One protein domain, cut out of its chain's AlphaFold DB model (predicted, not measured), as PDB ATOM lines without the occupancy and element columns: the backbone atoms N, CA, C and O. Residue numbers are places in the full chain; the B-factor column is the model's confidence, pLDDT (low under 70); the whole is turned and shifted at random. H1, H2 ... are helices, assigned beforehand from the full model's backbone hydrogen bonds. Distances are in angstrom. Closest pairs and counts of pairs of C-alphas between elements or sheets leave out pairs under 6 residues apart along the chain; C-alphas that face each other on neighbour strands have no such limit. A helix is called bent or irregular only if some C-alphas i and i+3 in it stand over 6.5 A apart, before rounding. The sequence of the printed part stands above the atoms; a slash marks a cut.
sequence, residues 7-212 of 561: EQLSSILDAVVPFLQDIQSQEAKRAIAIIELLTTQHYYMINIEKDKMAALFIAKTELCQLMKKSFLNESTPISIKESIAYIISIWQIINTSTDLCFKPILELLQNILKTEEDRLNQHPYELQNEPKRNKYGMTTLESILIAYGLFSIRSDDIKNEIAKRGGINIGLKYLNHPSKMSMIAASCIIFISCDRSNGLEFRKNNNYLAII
ATOM      1  N   GLU A   7     -12.025 -30.398  35.469       65.12
ATOM      2  CA  GLU A   7     -13.060 -29.641  36.192       65.12
ATOM      3  C   GLU A   7     -13.190 -30.041  37.668       65.12
ATOM      4  O   GLU A   7     -13.431 -29.185  38.518       65.12
ATOM      5  N   GLN A   8     -12.964 -31.320  37.991       66.06
ATOM      6  CA  GLN A   8     -13.045 -31.832  39.366       66.06
ATOM      7  C   GLN A   8     -11.952 -31.245  40.268       66.06
ATOM      8  O   GLN A   8     -12.079 -31.258  41.489       66.06
ATOM      9  N   LEU A   9     -10.881 -30.719  39.667       69.50
ATOM     10  CA  LEU A   9      -9.737 -30.155  40.372       69.50
ATOM     11  C   LEU A   9      -9.851 -28.635  40.564       69.50
ATOM     12  O   LEU A   9      -9.126 -28.074  41.382       69.50
ATOM     13  N   SER A  10     -10.769 -27.960  39.862       75.31
ATOM     14  CA  SER A  10     -10.910 -26.497  39.917       75.31
ATOM     15  C   SER A  10     -11.271 -25.995  41.319       75.31
ATOM     16  O   SER A  10     -10.630 -25.076  41.828       75.31
ATOM     17  N   SER A  11     -12.232 -26.645  41.983       75.75
ATOM     18  CA  SER A  11     -12.649 -26.290  43.349       75.75
ATOM     19  C   SER A  11     -11.557 -26.557  44.386       75.75
ATOM     20  O   SER A  11     -11.449 -25.832  45.372       75.75
ATOM     21  N   ILE A  12     -10.711 -27.565  44.150       78.62
ATOM     22  CA  ILE A  12      -9.545 -27.849  44.992       78.62
ATOM     23  C   ILE A  12      -8.541 -26.698  44.886       78.62
ATOM     24  O   ILE A  12      -8.013 -26.267  45.909       78.62
ATOM     25  N   LEU A  13      -8.305 -26.167  43.679       81.38
ATOM     26  CA  LEU A  13      -7.422 -25.013  43.481       81.38
ATOM     27  C   LEU A  13      -7.943 -23.750  44.182       81.38
ATOM     28  O   LEU A  13      -7.144 -23.006  44.741       81.38
ATOM     29  N   ASP A  14      -9.259 -23.529  44.206       82.38
ATOM     30  CA  ASP A  14      -9.854 -22.412  44.955       82.38
ATOM     31  C   ASP A  14      -9.702 -22.605  46.469       82.38
ATOM     32  O   ASP A  14      -9.335 -21.681  47.196       82.38
ATOM     33  N   ALA A  15      -9.918 -23.830  46.950       81.69
ATOM     34  CA  ALA A  15      -9.846 -24.152  48.371       81.69
ATOM     35  C   ALA A  15      -8.428 -24.039  48.958       81.69
ATOM     36  O   ALA A  15      -8.294 -23.859  50.167       81.69
ATOM     37  N   VAL A  16      -7.368 -24.139  48.142       86.12
ATOM     38  CA  VAL A  16      -5.982 -24.026  48.636       86.12
ATOM     39  C   VAL A  16      -5.488 -22.587  48.791       86.12
ATOM     40  O   VAL A  16      -4.536 -22.363  49.536       86.12
ATOM     41  N   VAL A  17      -6.128 -21.614  48.135       89.12
ATOM     42  CA  VAL A  17      -5.705 -20.200  48.134       89.12
ATOM     43  C   VAL A  17      -5.568 -19.611  49.546       89.12
ATOM     44  O   VAL A  17      -4.500 -19.064  49.840       89.12
ATOM     45  N   PRO A  18      -6.550 -19.756  50.463       89.44
ATOM     46  CA  PRO A  18      -6.455 -19.156  51.796       89.44
ATOM     47  C   PRO A  18      -5.265 -19.681  52.608       89.44
ATOM     48  O   PRO A  18      -4.672 -18.942  53.389       89.44
ATOM     49  N   PHE A  19      -4.869 -20.939  52.393       88.75
ATOM     50  CA  PHE A  19      -3.755 -21.555  53.116       88.75
ATOM     51  C   PHE A  19      -2.385 -21.044  52.668       88.75
ATOM     52  O   PHE A  19      -1.410 -21.242  53.383       88.75
ATOM     53  N   LEU A  20      -2.286 -20.385  51.510       88.81
ATOM     54  CA  LEU A  20      -1.029 -19.833  50.995       88.81
ATOM     55  C   LEU A  20      -0.792 -18.372  51.406       88.81
ATOM     56  O   LEU A  20       0.233 -17.802  51.039       88.81
ATOM     57  N   GLN A  21      -1.709 -17.764  52.168       89.88
ATOM     58  CA  GLN A  21      -1.553 -16.390  52.660       89.88
ATOM     59  C   GLN A  21      -0.406 -16.267  53.677       89.88
ATOM     60  O   GLN A  21       0.341 -15.289  53.635       89.88
ATOM     61  N   ASP A  22      -0.231 -17.277  54.537       90.50
ATOM     62  CA  ASP A  22       0.936 -17.437  55.408       90.50
ATOM     63  C   ASP A  22       1.758 -18.652  54.966       90.50
ATOM     64  O   ASP A  22       1.496 -19.790  55.365       90.50
ATOM     65  N   ILE A  23       2.780 -18.404  54.145       90.31
ATOM     66  CA  ILE A  23       3.616 -19.451  53.548       90.31
ATOM     67  C   ILE A  23       4.436 -20.251  54.575       90.31
ATOM     68  O   ILE A  23       4.943 -21.329  54.257       90.31
ATOM     69  N   GLN A  24       4.593 -19.736  55.799       89.12
ATOM     70  CA  GLN A  24       5.350 -20.403  56.858       89.12
ATOM     71  C   GLN A  24       4.487 -21.381  57.670       89.12
ATOM     72  O   GLN A  24       5.033 -22.248  58.363       89.12
ATOM     73  N   SER A  25       3.159 -21.293  57.540       90.38
ATOM     74  CA  SER A  25       2.200 -22.164  58.220       90.38
ATOM     75  C   SER A  25       2.328 -23.641  57.811       90.38
ATOM     76  O   SER A  25       2.856 -24.004  56.751       90.38
ATOM     77  N   GLN A  26       1.837 -24.545  58.665       88.56
ATOM     78  CA  GLN A  26       1.784 -25.977  58.338       88.56
ATOM     79  C   GLN A  26       0.726 -26.265  57.266       88.56
ATOM     80  O   GLN A  26       0.881 -27.176  56.450       88.56
ATOM     81  N   GLU A  27      -0.329 -25.461  57.244       87.31
ATOM     82  CA  GLU A  27      -1.399 -25.455  56.260       87.31
ATOM     83  C   GLU A  27      -0.847 -25.140  54.867       87.31
ATOM     84  O   GLU A  27      -1.117 -25.895  53.933       87.31
ATOM     85  N   ALA A  28       0.014 -24.124  54.735       87.50
ATOM     86  CA  ALA A  28       0.691 -23.806  53.479       87.50
ATOM     87  C   ALA A  28       1.531 -24.978  52.965       87.50
ATOM     88  O   ALA A  28       1.443 -25.342  51.793       87.50
ATOM     89  N   LYS A  29       2.304 -25.640  53.839       85.31
ATOM     90  CA  LYS A  29       3.090 -26.827  53.455       85.31
ATOM     91  C   LYS A  29       2.205 -27.950  52.910       85.31
ATOM     92  O   LYS A  29       2.563 -28.594  51.925       85.31
ATOM     93  N   ARG A  30       1.041 -28.180  53.527       83.94
ATOM     94  CA  ARG A  30       0.060 -29.169  53.048       83.94
ATOM     95  C   ARG A  30      -0.555 -28.749  51.716       83.94
ATOM     96  O   ARG A  30      -0.640 -29.585  50.819       83.94
ATOM     97  N   ALA A  31      -0.927 -27.480  51.566       85.50
ATOM     98  CA  ALA A  31      -1.469 -26.932  50.326       85.50
ATOM     99  C   ALA A  31      -0.478 -27.079  49.160       85.50
ATOM    100  O   ALA A  31      -0.844 -27.572  48.097       85.50
ATOM    101  N   ILE A  32       0.801 -26.762  49.378       87.38
ATOM    102  CA  ILE A  32       1.857 -26.939  48.373       87.38
ATOM    103  C   ILE A  32       2.032 -28.409  48.004       87.38
ATOM    104  O   ILE A  32       2.125 -28.724  46.822       87.38
ATOM    105  N   ALA A  33       2.012 -29.322  48.979       80.50
ATOM    106  CA  ALA A  33       2.090 -30.753  48.698       80.50
ATOM    107  C   ALA A  33       0.896 -31.251  47.858       80.50
ATOM    108  O   ALA A  33       1.074 -32.105  46.990       80.50
ATOM    109  N   ILE A  34      -0.310 -30.712  48.081       80.56
ATOM    110  CA  ILE A  34      -1.489 -31.002  47.249       80.56
ATOM    111  C   ILE A  34      -1.263 -30.494  45.824       80.56
ATOM    112  O   ILE A  34      -1.438 -31.254  44.874       80.56
ATOM    113  N   ILE A  35      -0.826 -29.243  45.657       84.69
ATOM    114  CA  ILE A  35      -0.563 -28.676  44.328       84.69
ATOM    115  C   ILE A  35       0.540 -29.466  43.613       84.69
ATOM    116  O   ILE A  35       0.428 -29.749  42.424       84.69
ATOM    117  N   GLU A  36       1.586 -29.887  44.319       81.69
ATOM    118  CA  GLU A  36       2.668 -30.698  43.764       81.69
ATOM    119  C   GLU A  36       2.196 -32.093  43.319       81.69
ATOM    120  O   GLU A  36       2.600 -32.572  42.256       81.69
ATOM    121  N   LEU A  37       1.287 -32.726  44.070       78.19
ATOM    122  CA  LEU A  37       0.627 -33.959  43.634       78.19
ATOM    123  C   LEU A  37      -0.136 -33.737  42.328       78.19
ATOM    124  O   LEU A  37       0.061 -34.491  41.379       78.19
ATOM    125  N   LEU A  38      -0.959 -32.687  42.258       79.31
ATOM    126  CA  LEU A  38      -1.704 -32.342  41.041       79.31
ATOM    127  C   LEU A  38      -0.761 -32.083  39.863       79.31
ATOM    128  O   LEU A  38      -1.003 -32.544  38.753       79.31
ATOM    129  N   THR A  39       0.355 -31.408  40.130       82.88
ATOM    130  CA  THR A  39       1.414 -31.133  39.154       82.88
ATOM    131  C   THR A  39       2.065 -32.423  38.649       82.88
ATOM    132  O   THR A  39       2.378 -32.547  37.470       82.88
ATOM    133  N   THR A  40       2.245 -33.417  39.519       72.94
ATOM    134  CA  THR A  40       2.762 -34.736  39.129       72.94
ATOM    135  C   THR A  40       1.734 -35.491  38.284       72.94
ATOM    136  O   THR A  40       2.084 -36.054  37.254       72.94
ATOM    137  N   GLN A  41       0.450 -35.444  38.656       72.19
ATOM    138  CA  GLN A  41      -0.632 -36.066  37.883       72.19
ATOM    139  C   GLN A  41      -0.807 -35.429  36.498       72.19
ATOM    140  O   GLN A  41      -1.073 -36.141  35.533       72.19
ATOM    141  N   HIS A  42      -0.575 -34.118  36.367       76.00
ATOM    142  CA  HIS A  42      -0.607 -33.390  35.090       76.00
ATOM    143  C   HIS A  42       0.295 -34.010  34.012       76.00
ATOM    144  O   HIS A  42      -0.058 -34.005  32.834       76.00
ATOM    145  N   TYR A  43       1.424 -34.615  34.396       68.25
ATOM    146  CA  TYR A  43       2.308 -35.319  33.458       68.25
ATOM    147  C   TYR A  43       1.692 -36.571  32.842       68.25
ATOM    148  O   TYR A  43       2.021 -36.908  31.698       68.25
ATOM    149  N   TYR A  44       0.826 -37.235  33.604       66.06
ATOM    150  CA  TYR A  44       0.178 -38.492  33.248       66.06
ATOM    151  C   TYR A  44      -1.203 -38.299  32.612       66.06
ATOM    152  O   TYR A  44      -1.794 -39.263  32.132       66.06
ATOM    153  N   MET A  45      -1.704 -37.061  32.562       67.94
ATOM    154  CA  MET A  45      -2.935 -36.721  31.852       67.94
ATOM    155  C   MET A  45      -2.747 -36.830  30.333       67.94
ATOM    156  O   MET A  45      -1.686 -36.513  29.785       67.94
ATOM    157  N   ILE A  46      -3.817 -37.227  29.640       63.88
ATOM    158  CA  ILE A  46      -3.912 -37.093  28.182       63.88
ATOM    159  C   ILE A  46      -3.831 -35.611  27.790       63.88
ATOM    160  O   ILE A  46      -4.253 -34.748  28.560       63.88
ATOM    161  N   ASN A  47      -3.319 -35.303  26.595       68.81
ATOM    162  CA  ASN A  47      -3.019 -33.919  26.194       68.81
ATOM    163  C   ASN A  47      -4.230 -32.974  26.322       68.81
ATOM    164  O   ASN A  47      -4.094 -31.892  26.876       68.81
ATOM    165  N   ILE A  48      -5.429 -33.415  25.919       71.38
ATOM    166  CA  ILE A  48      -6.651 -32.594  26.002       71.38
ATOM    167  C   ILE A  48      -6.971 -32.192  27.452       71.38
ATOM    168  O   ILE A  48      -7.250 -31.028  27.728       71.38
ATOM    169  N   GLU A  49      -6.922 -33.135  28.397       72.56
ATOM    170  CA  GLU A  49      -7.185 -32.844  29.815       72.56
ATOM    171  C   GLU A  49      -6.030 -32.069  30.455       72.56
ATOM    172  O   GLU A  49      -6.257 -31.182  31.276       72.56
ATOM    173  N   LYS A  50      -4.796 -32.343  30.026       78.50
ATOM    174  CA  LYS A  50      -3.600 -31.605  30.430       78.50
ATOM    175  C   LYS A  50      -3.714 -30.118  30.074       78.50
ATOM    176  O   LYS A  50      -3.411 -29.270  30.917       78.50
ATOM    177  N   ASP A  51      -4.175 -29.813  28.863       80.81
ATOM    178  CA  ASP A  51      -4.341 -28.447  28.363       80.81
ATOM    179  C   ASP A  51      -5.497 -27.731  29.071       80.81
ATOM    180  O   ASP A  51      -5.326 -26.605  29.539       80.81
ATOM    181  N   LYS A  52      -6.645 -28.402  29.255       82.44
ATOM    182  CA  LYS A  52      -7.760 -27.858  30.050       82.44
ATOM    183  C   LYS A  52      -7.343 -27.564  31.486       82.44
ATOM    184  O   LYS A  52      -7.652 -26.499  32.012       82.44
ATOM    185  N   MET A  53      -6.628 -28.489  32.124       83.06
ATOM    186  CA  MET A  53      -6.161 -28.311  33.493       83.06
ATOM    187  C   MET A  53      -5.135 -27.175  33.589       83.06
ATOM    188  O   MET A  53      -5.190 -26.388  34.531       83.06
ATOM    189  N   ALA A  54      -4.240 -27.038  32.604       87.88
ATOM    190  CA  ALA A  54      -3.307 -25.914  32.541       87.88
ATOM    191  C   ALA A  54      -4.044 -24.574  32.411       87.88
ATOM    192  O   ALA A  54      -3.754 -23.645  33.163       87.88
ATOM    193  N   ALA A  55      -5.043 -24.495  31.528       88.69
ATOM    194  CA  ALA A  55      -5.873 -23.304  31.369       88.69
ATOM    195  C   ALA A  55      -6.638 -22.956  32.658       88.69
ATOM    196  O   ALA A  55      -6.641 -21.797  33.075       88.69
ATOM    197  N   LEU A  56      -7.228 -23.955  33.329       88.31
ATOM    198  CA  LEU A  56      -7.904 -23.773  34.617       88.31
ATOM    199  C   LEU A  56      -6.952 -23.245  35.688       88.31
ATOM    200  O   LEU A  56      -7.315 -22.326  36.417       88.31
ATOM    201  N   PHE A  57      -5.741 -23.798  35.773       91.00
ATOM    202  CA  PHE A  57      -4.747 -23.370  36.750       91.00
ATOM    203  C   PHE A  57      -4.299 -21.923  36.500       91.00
ATOM    204  O   PHE A  57      -4.303 -21.110  37.421       91.00
ATOM    205  N   ILE A  58      -3.968 -21.576  35.251       91.25
ATOM    206  CA  ILE A  58      -3.548 -20.220  34.857       91.25
ATOM    207  C   ILE A  58      -4.666 -19.196  35.111       91.25
ATOM    208  O   ILE A  58      -4.384 -18.060  35.497       91.25
ATOM    209  N   ALA A  59      -5.934 -19.591  34.958       91.19
ATOM    210  CA  ALA A  59      -7.082 -18.736  35.257       91.19
ATOM    211  C   ALA A  59      -7.212 -18.387  36.754       91.19
ATOM    212  O   ALA A  59      -7.853 -17.389  37.091       91.19
ATOM    213  N   LYS A  60      -6.584 -19.147  37.666       92.75
ATOM    214  CA  LYS A  60      -6.519 -18.826  39.103       92.75
ATOM    215  C   LYS A  60      -5.443 -17.764  39.365       92.75
ATOM    216  O   LYS A  60      -4.375 -18.042  39.914       92.75
ATOM    217  N   THR A  61      -5.721 -16.528  38.954       93.38
ATOM    218  CA  THR A  61      -4.764 -15.408  39.006       93.38
ATOM    219  C   THR A  61      -4.251 -15.117  40.418       93.38
ATOM    220  O   THR A  61      -3.050 -14.908  40.587       93.38
ATOM    221  N   GLU A  62      -5.118 -15.172  41.433       94.12
ATOM    222  CA  GLU A  62      -4.741 -14.982  42.841       94.12
ATOM    223  C   GLU A  62      -3.743 -16.050  43.310       94.12
ATOM    224  O   GLU A  62      -2.686 -15.720  43.850       94.12
ATOM    225  N   LEU A  63      -4.020 -17.327  43.020       94.19
ATOM    226  CA  LEU A  63      -3.122 -18.442  43.331       94.19
ATOM    227  C   LEU A  63      -1.748 -18.249  42.672       94.19
ATOM    228  O   LEU A  63      -0.706 -18.376  43.319       94.19
ATOM    229  N   CYS A  64      -1.741 -17.884  41.387       95.50
ATOM    230  CA  CYS A  64      -0.522 -17.619  40.630       95.50
ATOM    231  C   CYS A  64       0.304 -16.471  41.239       95.50
ATOM    232  O   CYS A  64       1.525 -16.588  41.374       95.50
ATOM    233  N   GLN A  65      -0.344 -15.370  41.632       95.75
ATOM    234  CA  GLN A  65       0.312 -14.220  42.262       95.75
ATOM    235  C   GLN A  65       0.860 -14.555  43.652       95.75
ATOM    236  O   GLN A  65       1.993 -14.180  43.963       95.75
ATOM    237  N   LEU A  66       0.101 -15.293  44.470       95.81
ATOM    238  CA  LEU A  66       0.544 -15.743  45.791       95.81
ATOM    239  C   LEU A  66       1.793 -16.615  45.697       95.81
ATOM    240  O   LEU A  66       2.736 -16.408  46.459       95.81
ATOM    241  N   MET A  67       1.848 -17.536  44.733       96.38
ATOM    242  CA  MET A  67       3.033 -18.364  44.508       96.38
ATOM    243  C   MET A  67       4.243 -17.534  44.074       96.38
ATOM    244  O   MET A  67       5.319 -17.697  44.645       96.38
ATOM    245  N   LYS A  68       4.077 -16.593  43.135       97.38
ATOM    246  CA  LYS A  68       5.158 -15.679  42.716       97.38
ATOM    247  C   LYS A  68       5.689 -14.849  43.888       97.38
ATOM    248  O   LYS A  68       6.893 -14.817  44.135       97.38
ATOM    249  N   LYS A  69       4.794 -14.234  44.667       96.94
ATOM    250  CA  LYS A  69       5.155 -13.453  45.860       96.94
ATOM    251  C   LYS A  69       5.869 -14.314  46.902       96.94
ATOM    252  O   LYS A  69       6.885 -13.899  47.451       96.94
ATOM    253  N   SER A  70       5.357 -15.516  47.150       96.19
ATOM    254  CA  SER A  70       5.942 -16.470  48.094       96.19
ATOM    255  C   SER A  70       7.329 -16.926  47.654       96.19
ATOM    256  O   SER A  70       8.230 -17.020  48.478       96.19
ATOM    257  N   PHE A  71       7.536 -17.155  46.360       97.31
ATOM    258  CA  PHE A  71       8.842 -17.512  45.818       97.31
ATOM    259  C   PHE A  71       9.876 -16.385  45.989       97.31
ATOM    260  O   PHE A  71      10.999 -16.627  46.439       97.31
ATOM    261  N   LEU A  72       9.481 -15.147  45.674       97.19
ATOM    262  CA  LEU A  72      10.346 -13.969  45.787       97.19
ATOM    263  C   LEU A  72      10.628 -13.560  47.238       97.19
ATOM    264  O   LEU A  72      11.643 -12.924  47.503       97.19
ATOM    265  N   ASN A  73       9.776 -13.940  48.190       96.44
ATOM    266  CA  ASN A  73       9.986 -13.642  49.601       96.44
ATOM    267  C   ASN A  73      11.237 -14.367  50.138       96.44
ATOM    268  O   ASN A  73      11.330 -15.594  50.113       96.44
ATOM    269  N   GLU A  74      12.213 -13.611  50.637       95.06
ATOM    270  CA  GLU A  74      13.467 -14.131  51.202       95.06
ATOM    271  C   GLU A  74      13.254 -15.021  52.431       95.06
ATOM    272  O   GLU A  74      14.005 -15.968  52.638       95.06
ATOM    273  N   SER A  75      12.189 -14.776  53.200       94.69
ATOM    274  CA  SER A  75      11.847 -15.570  54.388       94.69
ATOM    275  C   SER A  75      11.199 -16.923  54.069       94.69
ATOM    276  O   SER A  75      10.971 -17.724  54.978       94.69
ATOM    277  N   THR A  76      10.879 -17.197  52.800       94.56
ATOM    278  CA  THR A  76      10.314 -18.486  52.392       94.56
ATOM    279  C   THR A  76      11.401 -19.566  52.419       94.56
ATOM    280  O   THR A  76      12.424 -19.402  51.749       94.56
ATOM    281  N   PRO A  77      11.189 -20.693  53.128       92.50
ATOM    282  CA  PRO A  77      12.144 -21.799  53.179       92.50
ATOM    283  C   PRO A  77      12.559 -22.296  51.790       92.50
ATOM    284  O   PRO A  77      11.717 -22.420  50.900       92.50
ATOM    285  N   ILE A  78      13.835 -22.656  51.620       90.94
ATOM    286  CA  ILE A  78      14.379 -23.069  50.315       90.94
ATOM    287  C   ILE A  78      13.626 -24.263  49.716       90.94
ATOM    288  O   ILE A  78      13.246 -24.222  48.551       90.94
ATOM    289  N   SER A  79      13.272 -25.256  50.536       88.62
ATOM    290  CA  SER A  79      12.496 -26.422  50.103       88.62
ATOM    291  C   SER A  79      11.113 -26.036  49.566       88.62
ATOM    292  O   SER A  79      10.607 -26.642  48.630       88.62
ATOM    293  N   ILE A  80      10.500 -24.992  50.136       91.06
ATOM    294  CA  ILE A  80       9.225 -24.454  49.657       91.06
ATOM    295  C   ILE A  80       9.435 -23.676  48.352       91.06
ATOM    296  O   ILE A  80       8.641 -23.830  47.424       91.06
ATOM    297  N   LYS A  81      10.513 -22.887  48.241       94.31
ATOM    298  CA  LYS A  81      10.863 -22.198  46.989       94.31
ATOM    299  C   LYS A  81      11.081 -23.181  45.846       94.31
ATOM    300  O   LYS A  81      10.605 -22.923  44.749       94.31
ATOM    301  N   GLU A  82      11.721 -24.314  46.103       92.50
ATOM    302  CA  GLU A  82      11.892 -25.391  45.126       92.50
ATOM    303  C   GLU A  82      10.555 -25.983  44.675       92.50
ATOM    304  O   GLU A  82      10.324 -26.141  43.475       92.50
ATOM    305  N   SER A  83       9.652 -26.297  45.612       91.56
ATOM    306  CA  SER A  83       8.280 -26.727  45.305       91.56
ATOM    307  C   SER A  83       7.558 -25.717  44.420       91.56
ATOM    308  O   SER A  83       7.052 -26.082  43.359       91.56
ATOM    309  N   ILE A  84       7.575 -24.443  44.807       94.69
ATOM    310  CA  ILE A  84       6.901 -23.369  44.077       94.69
ATOM    311  C   ILE A  84       7.528 -23.140  42.698       94.69
ATOM    312  O   ILE A  84       6.792 -23.017  41.724       94.69
ATOM    313  N   ALA A  85       8.858 -23.120  42.581       95.56
ATOM    314  CA  ALA A  85       9.559 -22.931  41.310       95.56
ATOM    315  C   ALA A  85       9.164 -24.000  40.287       95.56
ATOM    316  O   ALA A  85       8.861 -23.689  39.133       95.56
ATOM    317  N   TYR A  86       9.104 -25.257  40.722       92.56
ATOM    318  CA  TYR A  86       8.638 -26.351  39.881       92.56
ATOM    319  C   TYR A  86       7.180 -26.170  39.465       92.56
ATOM    320  O   TYR A  86       6.888 -26.219  38.277       92.56
ATOM    321  N   ILE A  87       6.279 -25.900  40.416       93.31
ATOM    322  CA  ILE A  87       4.852 -25.674  40.142       93.31
ATOM    323  C   ILE A  87       4.684 -24.535  39.122       93.31
ATOM    324  O   ILE A  87       4.028 -24.721  38.100       93.31
ATOM    325  N   ILE A  88       5.345 -23.392  39.335       95.88
ATOM    326  CA  ILE A  88       5.345 -22.249  38.408       95.88
ATOM    327  C   ILE A  88       5.784 -22.666  36.998       95.88
ATOM    328  O   ILE A  88       5.176 -22.238  36.013       95.88
ATOM    329  N   SER A  89       6.814 -23.509  36.904       94.06
ATOM    330  CA  SER A  89       7.358 -23.983  35.629       94.06
ATOM    331  C   SER A  89       6.391 -24.933  34.913       94.06
ATOM    332  O   SER A  89       6.112 -24.741  33.729       94.06
ATOM    333  N   ILE A  90       5.830 -25.921  35.624       90.88
ATOM    334  CA  ILE A  90       4.917 -26.920  35.042       90.88
ATOM    335  C   ILE A  90       3.620 -26.288  34.555       90.88
ATOM    336  O   ILE A  90       3.188 -26.544  33.428       90.88
ATOM    337  N   TRP A  91       3.027 -25.434  35.387       92.38
ATOM    338  CA  TRP A  91       1.777 -24.746  35.080       92.38
ATOM    339  C   TRP A  91       1.961 -23.519  34.203       92.38
ATOM    340  O   TRP A  91       0.985 -22.839  33.909       92.38
ATOM    341  N   GLN A  92       3.183 -23.265  33.726       92.50
ATOM    342  CA  GLN A  92       3.418 -22.279  32.676       92.50
ATOM    343  C   GLN A  92       3.021 -20.857  33.106       92.50
ATOM    344  O   GLN A  92       2.551 -20.064  32.300       92.50
ATOM    345  N   ILE A  93       3.192 -20.527  34.389       95.31
ATOM    346  CA  ILE A  93       2.682 -19.275  34.984       95.31
ATOM    347  C   ILE A  93       3.502 -18.049  34.523       95.31
ATOM    348  O   ILE A  93       3.094 -16.893  34.676       95.31
ATOM    349  N   ILE A  94       4.691 -18.292  33.977       94.81
ATOM    350  CA  ILE A  94       5.582 -17.278  33.417       94.81
ATOM    351  C   ILE A  94       5.428 -17.284  31.899       94.81
ATOM    352  O   ILE A  94       5.763 -18.271  31.245       94.81
ATOM    353  N   ASN A  95       4.964 -16.156  31.360       89.69
ATOM    354  CA  ASN A  95       4.720 -15.978  29.927       89.69
ATOM    355  C   ASN A  95       5.792 -15.134  29.224       89.69
ATOM    356  O   ASN A  95       5.852 -15.147  28.000       89.69
ATOM    357  N   THR A  96       6.614 -14.393  29.972       93.94
ATOM    358  CA  THR A  96       7.662 -13.518  29.429       93.94
ATOM    359  C   THR A  96       8.919 -13.586  30.289       93.94
ATOM    360  O   THR A  96       8.864 -13.845  31.493       93.94
ATOM    361  N   SER A  97      10.065 -13.281  29.688       94.88
ATOM    362  CA  SER A  97      11.356 -13.182  30.381       94.88
ATOM    363  C   SER A  97      11.451 -11.995  31.350       94.88
ATOM    364  O   SER A  97      12.357 -11.942  32.185       94.88
ATOM    365  N   THR A  98      10.524 -11.041  31.240       96.69
ATOM    366  CA  THR A  98      10.417  -9.857  32.104       96.69
ATOM    367  C   THR A  98       9.707 -10.136  33.427       96.69
ATOM    368  O   THR A  98       9.712  -9.272  34.303       96.69
ATOM    369  N   ASP A  99       9.111 -11.319  33.598       97.12
ATOM    370  CA  ASP A  99       8.532 -11.724  34.875       97.12
ATOM    371  C   ASP A  99       9.617 -11.766  35.960       97.12
ATOM    372  O   ASP A  99      10.648 -12.427  35.812       97.12
ATOM    373  N   LEU A 100       9.371 -11.076  37.076       97.25
ATOM    374  CA  LEU A 100      10.334 -10.945  38.172       97.25
ATOM    375  C   LEU A 100      10.739 -12.293  38.781       97.25
ATOM    376  O   LEU A 100      11.825 -12.397  39.345       97.25
ATOM    377  N   CYS A 101       9.901 -13.328  38.666       97.06
ATOM    378  CA  CYS A 101      10.222 -14.663  39.167       97.06
ATOM    379  C   CYS A 101      11.095 -15.469  38.208       97.06
ATOM    380  O   CYS A 101      11.745 -16.411  38.649       97.06
ATOM    381  N   PHE A 102      11.132 -15.133  36.916       97.94
ATOM    382  CA  PHE A 102      11.741 -15.995  35.907       97.94
ATOM    383  C   PHE A 102      13.239 -16.196  36.123       97.94
ATOM    384  O   PHE A 102      13.688 -17.326  36.307       97.94
ATOM    385  N   LYS A 103      14.013 -15.109  36.169       97.94
ATOM    386  CA  LYS A 103      15.468 -15.201  36.363       97.94
ATOM    387  C   LYS A 103      15.841 -15.819  37.715       97.94
ATOM    388  O   LYS A 103      16.659 -16.738  37.703       97.94
ATOM    389  N   PRO A 104      15.218 -15.436  38.849       98.25
ATOM    390  CA  PRO A 104      15.529 -16.068  40.128       98.25
ATOM    391  C   PRO A 104      15.131 -17.555  40.192       98.25
ATOM    392  O   PRO A 104      15.821 -18.338  40.843       98.25
ATOM    393  N   ILE A 105      14.072 -17.987  39.486       98.19
ATOM    394  CA  ILE A 105      13.761 -19.420  39.321       98.19
ATOM    395  C   ILE A 105      14.890 -20.125  38.575       98.19
ATOM    396  O   ILE A 105      15.349 -21.169  39.031       98.19
ATOM    397  N   LEU A 106      15.367 -19.565  37.460       97.62
ATOM    398  CA  LEU A 106      16.478 -20.169  36.726       97.62
ATOM    399  C   LEU A 106      17.741 -20.257  37.581       97.62
ATOM    400  O   LEU A 106      18.379 -21.302  37.587       97.62
ATOM    401  N   GLU A 107      18.073 -19.217  38.346       97.81
ATOM    402  CA  GLU A 107      19.226 -19.213  39.259       97.81
ATOM    403  C   GLU A 107      19.123 -20.305  40.321       97.81
ATOM    404  O   GLU A 107      20.078 -21.053  40.535       97.81
ATOM    405  N   LEU A 108      17.946 -20.452  40.936       97.44
ATOM    406  CA  LEU A 108      17.688 -21.537  41.875       97.44
ATOM    407  C   LEU A 108      17.891 -22.902  41.204       97.44
ATOM    408  O   LEU A 108      18.638 -23.732  41.716       97.44
ATOM    409  N   LEU A 109      17.277 -23.122  40.037       96.25
ATOM    410  CA  LEU A 109      17.385 -24.383  39.302       96.25
ATOM    411  C   LEU A 109      18.832 -24.692  38.878       96.25
ATOM    412  O   LEU A 109      19.231 -25.851  38.930       96.25
ATOM    413  N   GLN A 110      19.632 -23.688  38.500       97.12
ATOM    414  CA  GLN A 110      21.057 -23.866  38.173       97.12
ATOM    415  C   GLN A 110      21.879 -24.288  39.388       97.12
ATOM    416  O   GLN A 110      22.709 -25.188  39.283       97.12
ATOM    417  N   ASN A 111      21.649 -23.659  40.540       97.00
ATOM    418  CA  ASN A 111      22.377 -23.986  41.764       97.00
ATOM    419  C   ASN A 111      22.075 -25.416  42.233       97.00
ATOM    420  O   ASN A 111      22.986 -26.149  42.626       97.00
ATOM    421  N   ILE A 112      20.810 -25.835  42.135       95.12
ATOM    422  CA  ILE A 112      20.411 -27.207  42.467       95.12
ATOM    423  C   ILE A 112      20.987 -28.186  41.441       95.12
ATOM    424  O   ILE A 112      21.533 -29.209  41.839       95.12
ATOM    425  N   LEU A 113      20.949 -27.857  40.142       96.12
ATOM    426  CA  LEU A 113      21.546 -28.699  39.101       96.12
ATOM    427  C   LEU A 113      23.037 -28.917  39.350       96.12
ATOM    428  O   LEU A 113      23.497 -30.046  39.272       96.12
ATOM    429  N   LYS A 114      23.781 -27.864  39.696       96.62
ATOM    430  CA  LYS A 114      25.211 -27.974  40.003       96.62
ATOM    431  C   LYS A 114      25.466 -28.908  41.188       96.62
ATOM    432  O   LYS A 114      26.330 -29.771  41.110       96.62
ATOM    433  N   THR A 115      24.679 -28.767  42.253       95.50
ATOM    434  CA  THR A 115      24.776 -29.637  43.436       95.50
ATOM    435  C   THR A 115      24.479 -31.095  43.080       95.50
ATOM    436  O   THR A 115      25.167 -32.009  43.532       95.50
ATOM    437  N   GLU A 116      23.473 -31.318  42.237       94.38
ATOM    438  CA  GLU A 116      23.097 -32.650  41.772       94.38
ATOM    439  C   GLU A 116      24.142 -33.253  40.824       94.38
ATOM    440  O   GLU A 116      24.417 -34.447  40.876       94.38
ATOM    441  N   GLU A 117      24.788 -32.434  39.998       94.62
ATOM    442  CA  GLU A 117      25.906 -32.850  39.152       94.62
ATOM    443  C   GLU A 117      27.130 -33.249  39.974       94.62
ATOM    444  O   GLU A 117      27.743 -34.280  39.696       94.62
ATOM    445  N   ASP A 118      27.455 -32.483  41.017       95.44
ATOM    446  CA  ASP A 118      28.525 -32.823  41.954       95.44
ATOM    447  C   ASP A 118      28.238 -34.162  42.654       95.44
ATOM    448  O   ASP A 118      29.142 -34.991  42.797       95.44
ATOM    449  N   ARG A 119      26.971 -34.423  43.013       94.62
ATOM    450  CA  ARG A 119      26.531 -35.724  43.538       94.62
ATOM    451  C   ARG A 119      26.686 -36.836  42.501       94.62
ATOM    452  O   ARG A 119      27.256 -37.871  42.827       94.62
ATOM    453  N   LEU A 120      26.205 -36.642  41.272       91.69
ATOM    454  CA  LEU A 120      26.244 -37.652  40.205       91.69
ATOM    455  C   LEU A 120      27.672 -38.016  39.777       91.69
ATOM    456  O   LEU A 120      27.925 -39.146  39.364       91.69
ATOM    457  N   ASN A 121      28.619 -37.086  39.922       92.50
ATOM    458  CA  ASN A 121      30.042 -37.351  39.703       92.50
ATOM    459  C   ASN A 121      30.639 -38.295  40.764       92.50
ATOM    460  O   ASN A 121      31.595 -39.012  40.476       92.50
ATOM    461  N   GLN A 122      30.100 -38.290  41.987       93.12
ATOM    462  CA  GLN A 122      30.542 -39.155  43.091       93.12
ATOM    463  C   GLN A 122      29.756 -40.471  43.141       93.12
ATOM    464  O   GLN A 122      30.303 -41.522  43.476       93.12
ATOM    465  N   HIS A 123      28.474 -40.406  42.794       90.25
ATOM    466  CA  HIS A 123      27.519 -41.504  42.826       90.25
ATOM    467  C   HIS A 123      26.778 -41.544  41.487       90.25
ATOM    468  O   HIS A 123      25.775 -40.838  41.336       90.25
ATOM    469  N   PRO A 124      27.276 -42.331  40.511       89.06
ATOM    470  CA  PRO A 124      26.654 -42.454  39.200       89.06
ATOM    471  C   PRO A 124      25.165 -42.790  39.291       89.06
ATOM    472  O   PRO A 124      24.727 -43.452  40.231       89.06
ATOM    473  N   TYR A 125      24.400 -42.339  38.295       89.19
ATOM    474  CA  TYR A 125      22.949 -42.489  38.278       89.19
ATOM    475  C   TYR A 125      22.518 -43.958  38.401       89.19
ATOM    476  O   TYR A 125      22.845 -44.788  37.548       89.19
ATOM    477  N   GLU A 126      21.697 -44.253  39.408       87.69
ATOM    478  CA  GLU A 126      21.119 -45.572  39.649       87.69
ATOM    479  C   GLU A 126      19.641 -45.418  40.000       87.69
ATOM    480  O   GLU A 126      19.295 -45.018  41.107       87.69
ATOM    481  N   LEU A 127      18.749 -45.799  39.078       79.19
ATOM    482  CA  LEU A 127      17.299 -45.551  39.171       79.19
ATOM    483  C   LEU A 127      16.667 -45.918  40.532       79.19
ATOM    484  O   LEU A 127      15.711 -45.273  40.954       79.19
ATOM    485  N   GLN A 128      17.167 -46.956  41.208       81.31
ATOM    486  CA  GLN A 128      16.636 -47.413  42.500       81.31
ATOM    487  C   GLN A 128      17.081 -46.547  43.689       81.31
ATOM    488  O   GLN A 128      16.377 -46.497  44.697       81.31
ATOM    489  N   ASN A 129      18.214 -45.857  43.555       82.31
ATOM    490  CA  ASN A 129      18.895 -45.109  44.612       82.31
ATOM    491  C   ASN A 129      18.805 -43.588  44.421       82.31
ATOM    492  O   ASN A 129      19.345 -42.831  45.228       82.31
ATOM    493  N   GLU A 130      18.114 -43.127  43.376       84.00
ATOM    494  CA  GLU A 130      17.994 -41.701  43.097       84.00
ATOM    495  C   GLU A 130      17.219 -40.952  44.191       84.00
ATOM    496  O   GLU A 130      16.119 -41.372  44.585       84.00
ATOM    497  N   PRO A 131      17.737 -39.797  44.655       79.94
ATOM    498  CA  PRO A 131      17.034 -38.968  45.611       79.94
ATOM    499  C   PRO A 131      15.747 -38.440  44.975       79.94
ATOM    500  O   PRO A 131      15.737 -37.681  44.001       79.94
ATOM    501  N   LYS A 132      14.621 -38.851  45.556       81.81
ATOM    502  CA  LYS A 132      13.312 -38.316  45.199       81.81
ATOM    503  C   LYS A 132      13.195 -36.914  45.774       81.81
ATOM    504  O   LYS A 132      13.334 -36.725  46.980       81.81
ATOM    505  N   ARG A 133      12.870 -35.949  44.921       78.88
ATOM    506  CA  ARG A 133      12.601 -34.573  45.344       78.88
ATOM    507  C   ARG A 133      11.364 -34.496  46.230       78.88
ATOM    508  O   ARG A 133      11.308 -33.711  47.170       78.88
ATOM    509  N   ASN A 134      10.361 -35.312  45.914       73.12
ATOM    510  CA  ASN A 134       9.105 -35.352  46.642       73.12
ATOM    511  C   ASN A 134       8.622 -36.789  46.872       73.12
ATOM    512  O   ASN A 134       9.081 -37.756  46.260       73.12
ATOM    513  N   LYS A 135       7.624 -36.926  47.747       71.31
ATOM    514  CA  LYS A 135       6.995 -38.214  48.078       71.31
ATOM    515  C   LYS A 135       6.229 -38.859  46.913       71.31
ATOM    516  O   LYS A 135       5.755 -39.981  47.057       71.31
ATOM    517  N   TYR A 136       6.099 -38.166  45.781       65.19
ATOM    518  CA  TYR A 136       5.363 -38.607  44.596       65.19
ATOM    519  C   TYR A 136       6.266 -39.208  43.512       65.19
ATOM    520  O   TYR A 136       5.772 -39.624  42.470       65.19
ATOM    521  N   GLY A 137       7.570 -39.329  43.779       68.44
ATOM    522  CA  GLY A 137       8.462 -40.192  43.006       68.44
ATOM    523  C   GLY A 137       9.271 -39.512  41.909       68.44
ATOM    524  O   GLY A 137      10.046 -40.211  41.268       68.44
ATOM    525  N   MET A 138       9.155 -38.194  41.718       75.19
ATOM    526  CA  MET A 138      10.032 -37.479  40.784       75.19
ATOM    527  C   MET A 138      11.404 -37.234  41.403       75.19
ATOM    528  O   MET A 138      11.509 -36.786  42.550       75.19
ATOM    529  N   THR A 139      12.453 -37.504  40.633       87.50
ATOM    530  CA  THR A 139      13.826 -37.201  41.051       87.50
ATOM    531  C   THR A 139      14.101 -35.697  40.975       87.50
ATOM    532  O   THR A 139      13.394 -34.932  40.297       87.50
ATOM    533  N   THR A 140      15.130 -35.256  41.697       90.62
ATOM    534  CA  THR A 140      15.605 -33.867  41.653       90.62
ATOM    535  C   THR A 140      16.023 -33.475  40.238       90.62
ATOM    536  O   THR A 140      15.525 -32.477  39.713       90.62
ATOM    537  N   LEU A 141      16.849 -34.300  39.582       93.38
ATOM    538  CA  LEU A 141      17.314 -34.049  38.218       93.38
ATOM    539  C   LEU A 141      16.156 -33.931  37.217       93.38
ATOM    540  O   LEU A 141      16.099 -32.964  36.458       93.38
ATOM    541  N   GLU A 142      15.205 -34.872  37.232       91.44
ATOM    542  CA  GLU A 142      14.053 -34.835  36.321       91.44
ATOM    543  C   GLU A 142      13.245 -33.552  36.498       91.44
ATOM    544  O   GLU A 142      12.932 -32.890  35.513       91.44
ATOM    545  N   SER A 143      12.961 -33.156  37.742       91.31
ATOM    546  CA  SER A 143      12.182 -31.944  38.028       91.31
ATOM    547  C   SER A 143      12.840 -30.683  37.456       91.31
ATOM    548  O   SER A 143      12.150 -29.814  36.917       91.31
ATOM    549  N   ILE A 144      14.172 -30.593  37.546       95.19
ATOM    550  CA  ILE A 144      14.948 -29.462  37.027       95.19
ATOM    551  C   ILE A 144      14.935 -29.457  35.501       95.19
ATOM    552  O   ILE A 144      14.576 -28.447  34.891       95.19
ATOM    553  N   LEU A 145      15.299 -30.580  34.873       96.31
ATOM    554  CA  LEU A 145      15.367 -30.676  33.415       96.31
ATOM    555  C   LEU A 145      14.000 -30.430  32.786       96.31
ATOM    556  O   LEU A 145      13.896 -29.736  31.779       96.31
ATOM    557  N   ILE A 146      12.938 -30.955  33.393       93.50
ATOM    558  CA  ILE A 146      11.568 -30.734  32.947       93.50
ATOM    559  C   ILE A 146      11.216 -29.240  32.954       93.50
ATOM    560  O   ILE A 146      10.657 -28.748  31.971       93.50
ATOM    561  N   ALA A 147      11.550 -28.514  34.025       94.31
ATOM    562  CA  ALA A 147      11.310 -27.074  34.103       94.31
ATOM    563  C   ALA A 147      12.057 -26.327  32.983       94.31
ATOM    564  O   ALA A 147      11.449 -25.550  32.244       94.31
ATOM    565  N   TYR A 148      13.341 -26.638  32.780       96.75
ATOM    566  CA  TYR A 148      14.123 -26.110  31.660       96.75
ATOM    567  C   TYR A 148      13.495 -26.429  30.300       96.75
ATOM    568  O   TYR A 148      13.359 -25.539  29.461       96.75
ATOM    569  N   GLY A 149      13.081 -27.676  30.079       95.75
ATOM    570  CA  GLY A 149      12.460 -28.117  28.832       95.75
ATOM    571  C   GLY A 149      11.160 -27.372  28.533       95.75
ATOM    572  O   GLY A 149      10.934 -26.977  27.392       95.75
ATOM    573  N   LEU A 150      10.336 -27.105  29.552       93.50
ATOM    574  CA  LEU A 150       9.101 -26.332  29.399       93.50
ATOM    575  C   LEU A 150       9.335 -24.851  29.104       93.50
ATOM    576  O   LEU A 150       8.523 -24.257  28.393       93.50
ATOM    577  N   PHE A 151      10.408 -24.253  29.629       95.38
ATOM    578  CA  PHE A 151      10.811 -22.892  29.262       95.38
ATOM    579  C   PHE A 151      11.445 -22.835  27.865       95.38
ATOM    580  O   PHE A 151      11.240 -21.874  27.132       95.38
ATOM    581  N   SER A 152      12.144 -23.891  27.448       95.56
ATOM    582  CA  SER A 152      12.863 -23.946  26.165       95.56
ATOM    583  C   SER A 152      11.951 -23.940  24.930       95.56
ATOM    584  O   SER A 152      12.396 -23.615  23.833       95.56
ATOM    585  N   ILE A 153      10.663 -24.251  25.097       91.25
ATOM    586  CA  ILE A 153       9.662 -24.274  24.016       91.25
ATOM    587  C   ILE A 153       8.759 -23.023  23.993       91.25
ATOM    588  O   ILE A 153       7.660 -23.065  23.444       91.25
ATOM    589  N   ARG A 154       9.183 -21.919  24.627       92.69
ATOM    590  CA  ARG A 154       8.376 -20.693  24.807       92.69
ATOM    591  C   ARG A 154       8.687 -19.580  23.826       92.69
ATOM    592  O   ARG A 154       9.226 -19.815  22.751       92.69
ATOM    593  N   SER A 155       8.258 -18.375  24.187       94.12
ATOM    594  CA  SER A 155       8.618 -17.140  23.524       94.12
ATOM    595  C   SER A 155      10.136 -17.008  23.406       94.12
ATOM    596  O   SER A 155      10.906 -17.526  24.221       94.12
ATOM    597  N   ASP A 156      10.568 -16.307  22.366       94.81
ATOM    598  CA  ASP A 156      11.984 -16.230  22.026       94.81
ATOM    599  C   ASP A 156      12.798 -15.501  23.097       94.81
ATOM    600  O   ASP A 156      13.953 -15.837  23.324       94.81
ATOM    601  N   ASP A 157      12.198 -14.570  23.842       96.19
ATOM    602  CA  ASP A 157      12.848 -13.900  24.969       96.19
ATOM    603  C   ASP A 157      13.162 -14.859  26.136       96.19
ATOM    604  O   ASP A 157      14.241 -14.774  26.727       96.19
ATOM    605  N   ILE A 158      12.276 -15.820  26.423       96.44
ATOM    606  CA  ILE A 158      12.526 -16.907  27.380       96.44
ATOM    607  C   ILE A 158      13.623 -17.832  26.842       96.44
ATOM    608  O   ILE A 158      14.583 -18.109  27.564       96.44
ATOM    609  N   LYS A 159      13.537 -18.264  25.575       96.00
ATOM    610  CA  LYS A 159      14.580 -19.100  24.945       96.00
ATOM    611  C   LYS A 159      15.954 -18.434  24.998       96.00
ATOM    612  O   LYS A 159      16.928 -19.094  25.348       96.00
ATOM    613  N   ASN A 160      16.018 -17.133  24.711       97.06
ATOM    614  CA  ASN A 160      17.241 -16.333  24.754       97.06
ATOM    615  C   ASN A 160      17.888 -16.375  26.145       97.06
ATOM    616  O   ASN A 160      19.102 -16.527  26.262       97.06
ATOM    617  N   GLU A 161      17.100 -16.236  27.211       97.75
ATOM    618  CA  GLU A 161      17.621 -16.285  28.581       97.75
ATOM    619  C   GLU A 161      18.110 -17.691  28.955       97.75
ATOM    620  O   GLU A 161      19.182 -17.829  29.544       97.75
ATOM    621  N   ILE A 162      17.377 -18.740  28.560       97.56
ATOM    622  CA  ILE A 162      17.808 -20.133  28.754       97.56
ATOM    623  C   ILE A 162      19.121 -20.402  28.001       97.56
ATOM    624  O   ILE A 162      20.041 -21.002  28.560       97.56
ATOM    625  N   ALA A 163      19.247 -19.918  26.762       97.44
ATOM    626  CA  ALA A 163      20.455 -20.052  25.950       97.44
ATOM    627  C   ALA A 163      21.668 -19.371  26.608       97.44
ATOM    628  O   ALA A 163      22.701 -20.015  26.794       97.44
ATOM    629  N   LYS A 164      21.520 -18.112  27.054       97.12
ATOM    630  CA  LYS A 164      22.564 -17.349  27.777       97.12
ATOM    631  C   LYS A 164      23.059 -18.052  29.038       97.12
ATOM    632  O   LYS A 164      24.197 -17.864  29.455       97.12
ATOM    633  N   ARG A 165      22.195 -18.859  29.644       96.25
ATOM    634  CA  ARG A 165      22.447 -19.626  30.864       96.25
ATOM    635  C   ARG A 165      22.986 -21.036  30.603       96.25
ATOM    636  O   ARG A 165      23.020 -21.856  31.516       96.25
ATOM    637  N   GLY A 166      23.426 -21.317  29.375       96.81
ATOM    638  CA  GLY A 166      24.023 -22.598  29.001       96.81
ATOM    639  C   GLY A 166      23.002 -23.708  28.753       96.81
ATOM    640  O   GLY A 166      23.379 -24.878  28.746       96.81
ATOM    641  N   GLY A 167      21.727 -23.371  28.527       97.56
ATOM    642  CA  GLY A 167      20.653 -24.343  28.320       97.56
ATOM    643  C   GLY A 167      20.973 -25.381  27.246       97.56
ATOM    644  O   GLY A 167      20.807 -26.568  27.488       97.56
ATOM    645  N   ILE A 168      21.536 -24.973  26.103       97.94
ATOM    646  CA  ILE A 168      21.927 -25.905  25.030       97.94
ATOM    647  C   ILE A 168      22.909 -26.977  25.542       97.94
ATOM    648  O   ILE A 168      22.711 -28.161  25.275       97.94
ATOM    649  N   ASN A 169      23.916 -26.589  26.332       97.88
ATOM    650  CA  ASN A 169      24.897 -27.523  26.896       97.88
ATOM    651  C   ASN A 169      24.266 -28.455  27.939       97.88
ATOM    652  O   ASN A 169      24.611 -29.634  27.987       97.88
ATOM    653  N   ILE A 170      23.311 -27.953  28.731       98.00
ATOM    654  CA  ILE A 170      22.510 -28.783  29.645       98.00
ATOM    655  C   ILE A 170      21.731 -29.827  28.832       98.00
ATOM    656  O   ILE A 170      21.829 -31.020  29.106       98.00
ATOM    657  N   GLY A 171      21.008 -29.404  27.791       97.75
ATOM    658  CA  GLY A 171      20.267 -30.310  26.910       97.75
ATOM    659  C   GLY A 171      21.162 -31.377  26.280       97.75
ATOM    660  O   GLY A 171      20.809 -32.551  26.288       97.75
ATOM    661  N   LEU A 172      22.347 -30.996  25.801       97.56
ATOM    662  CA  LEU A 172      23.305 -31.925  25.203       97.56
ATOM    663  C   LEU A 172      23.796 -32.970  26.214       97.56
ATOM    664  O   LEU A 172      23.797 -34.163  25.917       97.56
ATOM    665  N   LYS A 173      24.170 -32.527  27.419       96.88
ATOM    666  CA  LYS A 173      24.711 -33.387  28.481       96.88
ATOM    667  C   LYS A 173      23.751 -34.510  28.879       96.88
ATOM    668  O   LYS A 173      24.191 -35.628  29.128       96.88
ATOM    669  N   TYR A 174      22.450 -34.225  28.922       97.25
ATOM    670  CA  TYR A 174      21.430 -35.172  29.390       97.25
ATOM    671  C   TYR A 174      20.669 -35.887  28.266       97.25
ATOM    672  O   TYR A 174      19.742 -36.650  28.541       97.25
ATOM    673  N   LEU A 175      21.057 -35.686  27.006       95.81
ATOM    674  CA  LEU A 175      20.342 -36.240  25.856       95.81
ATOM    675  C   LEU A 175      20.376 -37.779  25.808       95.81
ATOM    676  O   LEU A 175      19.407 -38.400  25.379       95.81
ATOM    677  N   ASN A 176      21.455 -38.378  26.321       94.19
ATOM    678  CA  ASN A 176      21.666 -39.828  26.431       94.19
ATOM    679  C   ASN A 176      21.555 -40.341  27.881       94.19
ATOM    680  O   ASN A 176      22.144 -41.358  28.241       94.19
ATOM    681  N   HIS A 177      20.849 -39.611  28.747       94.25
ATOM    682  CA  HIS A 177      20.709 -39.976  30.155       94.25
ATOM    683  C   HIS A 177      19.881 -41.272  30.342       94.25
ATOM    684  O   HIS A 177      18.905 -41.460  29.626       94.25
ATOM    685  N   PRO A 178      20.163 -42.149  31.329       90.19
ATOM    686  CA  PRO A 178      19.409 -43.402  31.499       90.19
ATOM    687  C   PRO A 178      17.911 -43.230  31.824       90.19
ATOM    688  O   PRO A 178      17.096 -44.089  31.487       90.19
ATOM    689  N   SER A 179      17.521 -42.128  32.480       89.75
ATOM    690  CA  SER A 179      16.098 -41.785  32.657       89.75
ATOM    691  C   SER A 179      15.488 -41.264  31.357       89.75
ATOM    692  O   SER A 179      15.861 -40.194  30.870       89.75
ATOM    693  N   LYS A 180      14.449 -41.957  30.870       86.69
ATOM    694  CA  LYS A 180      13.642 -41.525  29.717       86.69
ATOM    695  C   LYS A 180      13.020 -40.138  29.923       86.69
ATOM    696  O   LYS A 180      12.896 -39.384  28.964       86.69
ATOM    697  N   MET A 181      12.633 -39.787  31.152       87.75
ATOM    698  CA  MET A 181      12.071 -38.462  31.446       87.75
ATOM    699  C   MET A 181      13.128 -37.370  31.291       87.75
ATOM    700  O   MET A 181      12.859 -36.357  30.641       87.75
ATOM    701  N   SER A 182      14.342 -37.608  31.799       93.50
ATOM    702  CA  SER A 182      15.482 -36.712  31.586       93.50
ATOM    703  C   SER A 182      15.809 -36.560  30.101       93.50
ATOM    704  O   SER A 182      15.996 -35.436  29.652       93.50
ATOM    705  N   MET A 183      15.793 -37.648  29.322       94.50
ATOM    706  CA  MET A 183      16.019 -37.600  27.870       94.50
ATOM    707  C   MET A 183      14.960 -36.762  27.139       94.50
ATOM    708  O   MET A 183      15.298 -35.945  26.284       94.50
ATOM    709  N   ILE A 184      13.672 -36.925  27.468       91.56
ATOM    710  CA  ILE A 184      12.584 -36.121  26.878       91.56
ATOM    711  C   ILE A 184      12.761 -34.642  27.215       91.56
ATOM    712  O   ILE A 184      12.607 -33.783  26.351       91.56
ATOM    713  N   ALA A 185      13.065 -34.336  28.473       94.94
ATOM    714  CA  ALA A 185      13.291 -32.966  28.893       94.94
ATOM    715  C   ALA A 185      14.516 -32.367  28.183       94.94
ATOM    716  O   ALA A 185      14.426 -31.284  27.610       94.94
ATOM    717  N   ALA A 186      15.619 -33.112  28.123       97.56
ATOM    718  CA  ALA A 186      16.836 -32.744  27.410       97.56
ATOM    719  C   ALA A 186      16.595 -32.509  25.912       97.56
ATOM    720  O   ALA A 186      17.116 -31.538  25.362       97.56
ATOM    721  N   SER A 187      15.751 -33.319  25.259       97.00
ATOM    722  CA  SER A 187      15.403 -33.121  23.847       97.00
ATOM    723  C   SER A 187      14.555 -31.868  23.602       97.00
ATOM    724  O   SER A 187      14.694 -31.244  22.549       97.00
ATOM    725  N   CYS A 188      13.744 -31.441  24.578       96.62
ATOM    726  CA  CYS A 188      13.085 -30.131  24.550       96.62
ATOM    727  C   CYS A 188      14.075 -28.975  24.762       96.62
ATOM    728  O   CYS A 188      13.905 -27.915  24.173       96.62
ATOM    729  N   ILE A 189      15.100 -29.151  25.601       97.94
ATOM    730  CA  ILE A 189      16.102 -28.107  25.860       97.94
ATOM    731  C   ILE A 189      17.015 -27.918  24.646       97.94
ATOM    732  O   ILE A 189      17.230 -26.794  24.189       97.94
ATOM    733  N   ILE A 190      17.531 -29.018  24.085       96.94
ATOM    734  CA  ILE A 190      18.429 -28.973  22.925       96.94
ATOM    735  C   ILE A 190      17.732 -28.401  21.686       96.94
ATOM    736  O   ILE A 190      18.413 -27.951  20.772       96.94
ATOM    737  N   PHE A 191      16.398 -28.341  21.656       96.19
ATOM    738  CA  PHE A 191      15.642 -27.667  20.599       96.19
ATOM    739  C   PHE A 191      16.061 -26.202  20.392       96.19
ATOM    740  O   PHE A 191      16.024 -25.704  19.272       96.19
ATOM    741  N   ILE A 192      16.558 -25.521  21.434       97.19
ATOM    742  CA  ILE A 192      17.110 -24.159  21.319       97.19
ATOM    743  C   ILE A 192      18.279 -24.110  20.316       97.19
ATOM    744  O   ILE A 192      18.485 -23.095  19.657       97.19
ATOM    745  N   SER A 193      19.020 -25.207  20.132       96.38
ATOM    746  CA  SER A 193      20.078 -25.286  19.112       96.38
ATOM    747  C   SER A 193      19.555 -25.200  17.674       96.38
ATOM    748  O   SER A 193      20.327 -24.867  16.773       96.38
ATOM    749  N   CYS A 194      18.262 -25.443  17.452       95.25
ATOM    750  CA  CYS A 194      17.603 -25.268  16.161       95.25
ATOM    751  C   CYS A 194      17.129 -23.825  15.942       95.25
ATOM    752  O   CYS A 194      16.809 -23.466  14.820       95.25
ATOM    753  N   ASP A 195      17.115 -22.971  16.969       95.06
ATOM    754  CA  ASP A 195      16.718 -21.567  16.834       95.06
ATOM    755  C   ASP A 195      17.751 -20.764  16.031       95.06
ATOM    756  O   ASP A 195      18.965 -20.896  16.237       95.06
ATOM    757  N   ARG A 196      17.285 -19.899  15.120       92.69
ATOM    758  CA  ARG A 196      18.163 -19.191  14.175       92.69
ATOM    759  C   ARG A 196      19.238 -18.373  14.886       92.69
ATOM    760  O   ARG A 196      20.400 -18.477  14.495       92.69
ATOM    761  N   SER A 197      18.870 -17.615  15.918       94.44
ATOM    762  CA  SER A 197      19.795 -16.774  16.681       94.44
ATOM    763  C   SER A 197      20.489 -17.530  17.809       94.44
ATOM    764  O   SER A 197      21.717 -17.532  17.875       94.44
ATOM    765  N   ASN A 198      19.732 -18.210  18.669       95.62
ATOM    766  CA  ASN A 198      20.259 -18.798  19.901       95.62
ATOM    767  C   ASN A 198      21.152 -20.006  19.645       95.62
ATOM    768  O   ASN A 198      22.110 -20.236  20.377       95.62
ATOM    769  N   GLY A 199      20.855 -20.774  18.599       95.19
ATOM    770  CA  GLY A 199      21.630 -21.955  18.252       95.19
ATOM    771  C   GLY A 199      22.840 -21.673  17.364       95.19
ATOM    772  O   GLY A 199      23.627 -22.586  17.134       95.19
ATOM    773  N   LEU A 200      23.017 -20.450  16.847       94.81
ATOM    774  CA  LEU A 200      24.017 -20.168  15.808       94.81
ATOM    775  C   LEU A 200      25.442 -20.534  16.235       94.81
ATOM    776  O   LEU A 200      26.153 -21.203  15.491       94.81
ATOM    777  N   GLU A 201      25.862 -20.093  17.420       95.50
ATOM    778  CA  GLU A 201      27.203 -20.380  17.939       95.50
ATOM    779  C   GLU A 201      27.403 -21.881  18.158       95.50
ATOM    780  O   GLU A 201      28.412 -22.448  17.741       95.50
ATOM    781  N   PHE A 202      26.399 -22.548  18.728       96.19
ATOM    782  CA  PHE A 202      26.439 -23.988  18.933       96.19
ATOM    783  C   PHE A 202      26.597 -24.748  17.608       96.19
ATOM    784  O   PHE A 202      27.478 -25.600  17.509       96.19
ATOM    785  N   ARG A 203      25.803 -24.410  16.580       94.62
ATOM    786  CA  ARG A 203      25.852 -25.054  15.255       94.62
ATOM    787  C   ARG A 203      27.174 -24.827  14.522       94.62
ATOM    788  O   ARG A 203      27.607 -25.702  13.785       94.62
ATOM    789  N   LYS A 204      27.831 -23.680  14.726       94.06
ATOM    790  CA  LYS A 204      29.167 -23.413  14.158       94.06
ATOM    791  C   LYS A 204      30.248 -24.308  14.761       94.06
ATOM    792  O   LYS A 204      31.193 -24.667  14.067       94.06
ATOM    793  N   ASN A 205      30.105 -24.644  16.038       95.44
ATOM    794  CA  ASN A 205      31.134 -25.341  16.805       95.44
ATOM    795  C   ASN A 205      30.877 -26.850  16.943       95.44
ATOM    796  O   ASN A 205      31.756 -27.571  17.406       95.44
ATOM    797  N   ASN A 206      29.690 -27.336  16.570       95.56
ATOM    798  CA  ASN A 206      29.281 -28.723  16.787       95.56
ATOM    799  C   ASN A 206      28.589 -29.302  15.553       95.56
ATOM    800  O   ASN A 206      27.747 -28.656  14.931       95.56
ATOM    801  N   ASN A 207      28.864 -30.575  15.258       94.38
ATOM    802  CA  ASN A 207      28.120 -31.320  14.248       94.38
ATOM    803  C   ASN A 207      26.794 -31.822  14.838       94.38
ATOM    804  O   ASN A 207      26.706 -32.933  15.362       94.38
ATOM    805  N   TYR A 208      25.761 -30.983  14.765       94.56
ATOM    806  CA  TYR A 208      24.454 -31.295  15.342       94.56
ATOM    807  C   TYR A 208      23.828 -32.575  14.776       94.56
ATOM    808  O   TYR A 208      23.294 -33.383  15.534       94.56
ATOM    809  N   LEU A 209      23.931 -32.799  13.461       93.81
ATOM    810  CA  LEU A 209      23.391 -34.006  12.829       93.81
ATOM    811  C   LEU A 209      24.059 -35.272  13.368       93.81
ATOM    812  O   LEU A 209      23.363 -36.254  13.610       93.81
ATOM    813  N   ALA A 210      25.375 -35.245  13.607       94.38
ATOM    814  CA  ALA A 210      26.084 -36.370  14.215       94.38
ATOM    815  C   ALA A 210      25.597 -36.638  15.649       94.38
ATOM    816  O   ALA A 210      25.257 -37.775  15.967       94.38
ATOM    817  N   ILE A 211      25.458 -35.589  16.468       94.81
ATOM    818  CA  ILE A 211      24.939 -35.690  17.843       94.81
ATOM    819  C   ILE A 211      23.550 -36.347  17.858       94.81
ATOM    820  O   ILE A 211      23.304 -37.298  18.604       94.81
ATOM    821  N   ILE A 212      22.627 -35.858  17.023       94.44
ATOM    822  CA  ILE A 212      21.264 -36.399  16.966       94.44
ATOM    823  C   ILE A 212      21.266 -37.820  16.411       94.44
ATOM    824  O   ILE A 212      20.532 -38.666  16.915       94.44
TER     825      ILE A 212
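AT A GLANCE: This is residues 7 to 212 of the 561 residues of an uncharacterized protein of Streblomastix strix (UniProt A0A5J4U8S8). Five helices, H1 to H5, gather in a bundle at one end of the domain; H7 sits in the middle, with H5 of the bundle on one side of it and H8 and H10 packed on it as well. H6, the longest helix, packs on H7 too, H9 packs on H10, and the short H11 and H12 lie at the end far from the bundle. The printed part has 206 residues with twelve named helices, H1 to H12 in chain order, and no named strand: the class is all helix. It is compact, with a radius of gyration of the C-alphas of 17.2 A and spans of 52 by 37 by 36 A.

HOW THE PARTS SIT: Start at H1, residues 7 to 20, which forms a hairpin with H2, residues 26 to 44; the C-alphas of Leu 20 and Ala 28 are closest, 5.0 A. H3, residues 47 to 59, touches H1 with residues 53 to 57 alone, closest at the C-alphas of Ser 10 and Leu 56, 6.7 A. H4, residues 61 to 72, touches H1, C-alphas 17 and 63 being closest at 5.7 A, and forms a hairpin with H5, residues 78 to 90, closest at C-alphas 71 and 81, 5.2 A. H2 also touches H5, closest at C-alphas 39 and 87, 6.5 A. Go on to the hub, H7, residues 140 to 152, which touches four helices. Its closest C-alphas are Ala 147 to Ser 89 of H5, 5.2 A; Ile 144 to Leu 109 of H6, residues 102 to 122, 6.1 A; Ser 152 to Lys 159 of H8, residues 156 to 164, 5.3 A; and Gly 149 to Ile 189 of H10, residues 180 to 194, 4.7 A. H7 and H10 run the same way at a shallow tilt of 31 degrees. H9, residues 167 to 173, touches H10, closest at C-alphas 171 and 186, 4.2 A. H11, residues 200 to 205, touches H10 only at the corner, and only just, with 3 pairs of C-alphas within 8 A, closest at C-alphas 193 and 202, 6.5 A. H12, residues 208 to 212, is near H10. Every O i to N i+4 pair is within hydrogen-bond range in H3, H4, H5, H7, H8, H9, H11 and H12; H2 has 13 of 15, H6 16 of 17, H10 8 of 11, and H1 4 of 10, with 8 of 11 O i to N i+3 pairs.

IN THESE COORDINATES: Find C-alpha 7 at (-13.060, -29.641, 36.192); H1 runs 21.4 A from there and is irregular, only just, with C-alphas 15 and 18 6.9 A apart. H2 spans 28.1 A, and H6 30.7 A from C-alpha 102 at (11.741, -15.995, 35.907). H12 ends at C-alpha 212, (21.264, -36.399, 16.966).

THE WHOLE: The C-alphas of Pro 18 and Ala 210 are the farthest apart, 52.6 A. The printed part has no cut; the links H5 to H6 and H6 to H7 are long. In this model pLDDT is under 70 at residues 7 to 9, 43 to 47 and 136 to 137.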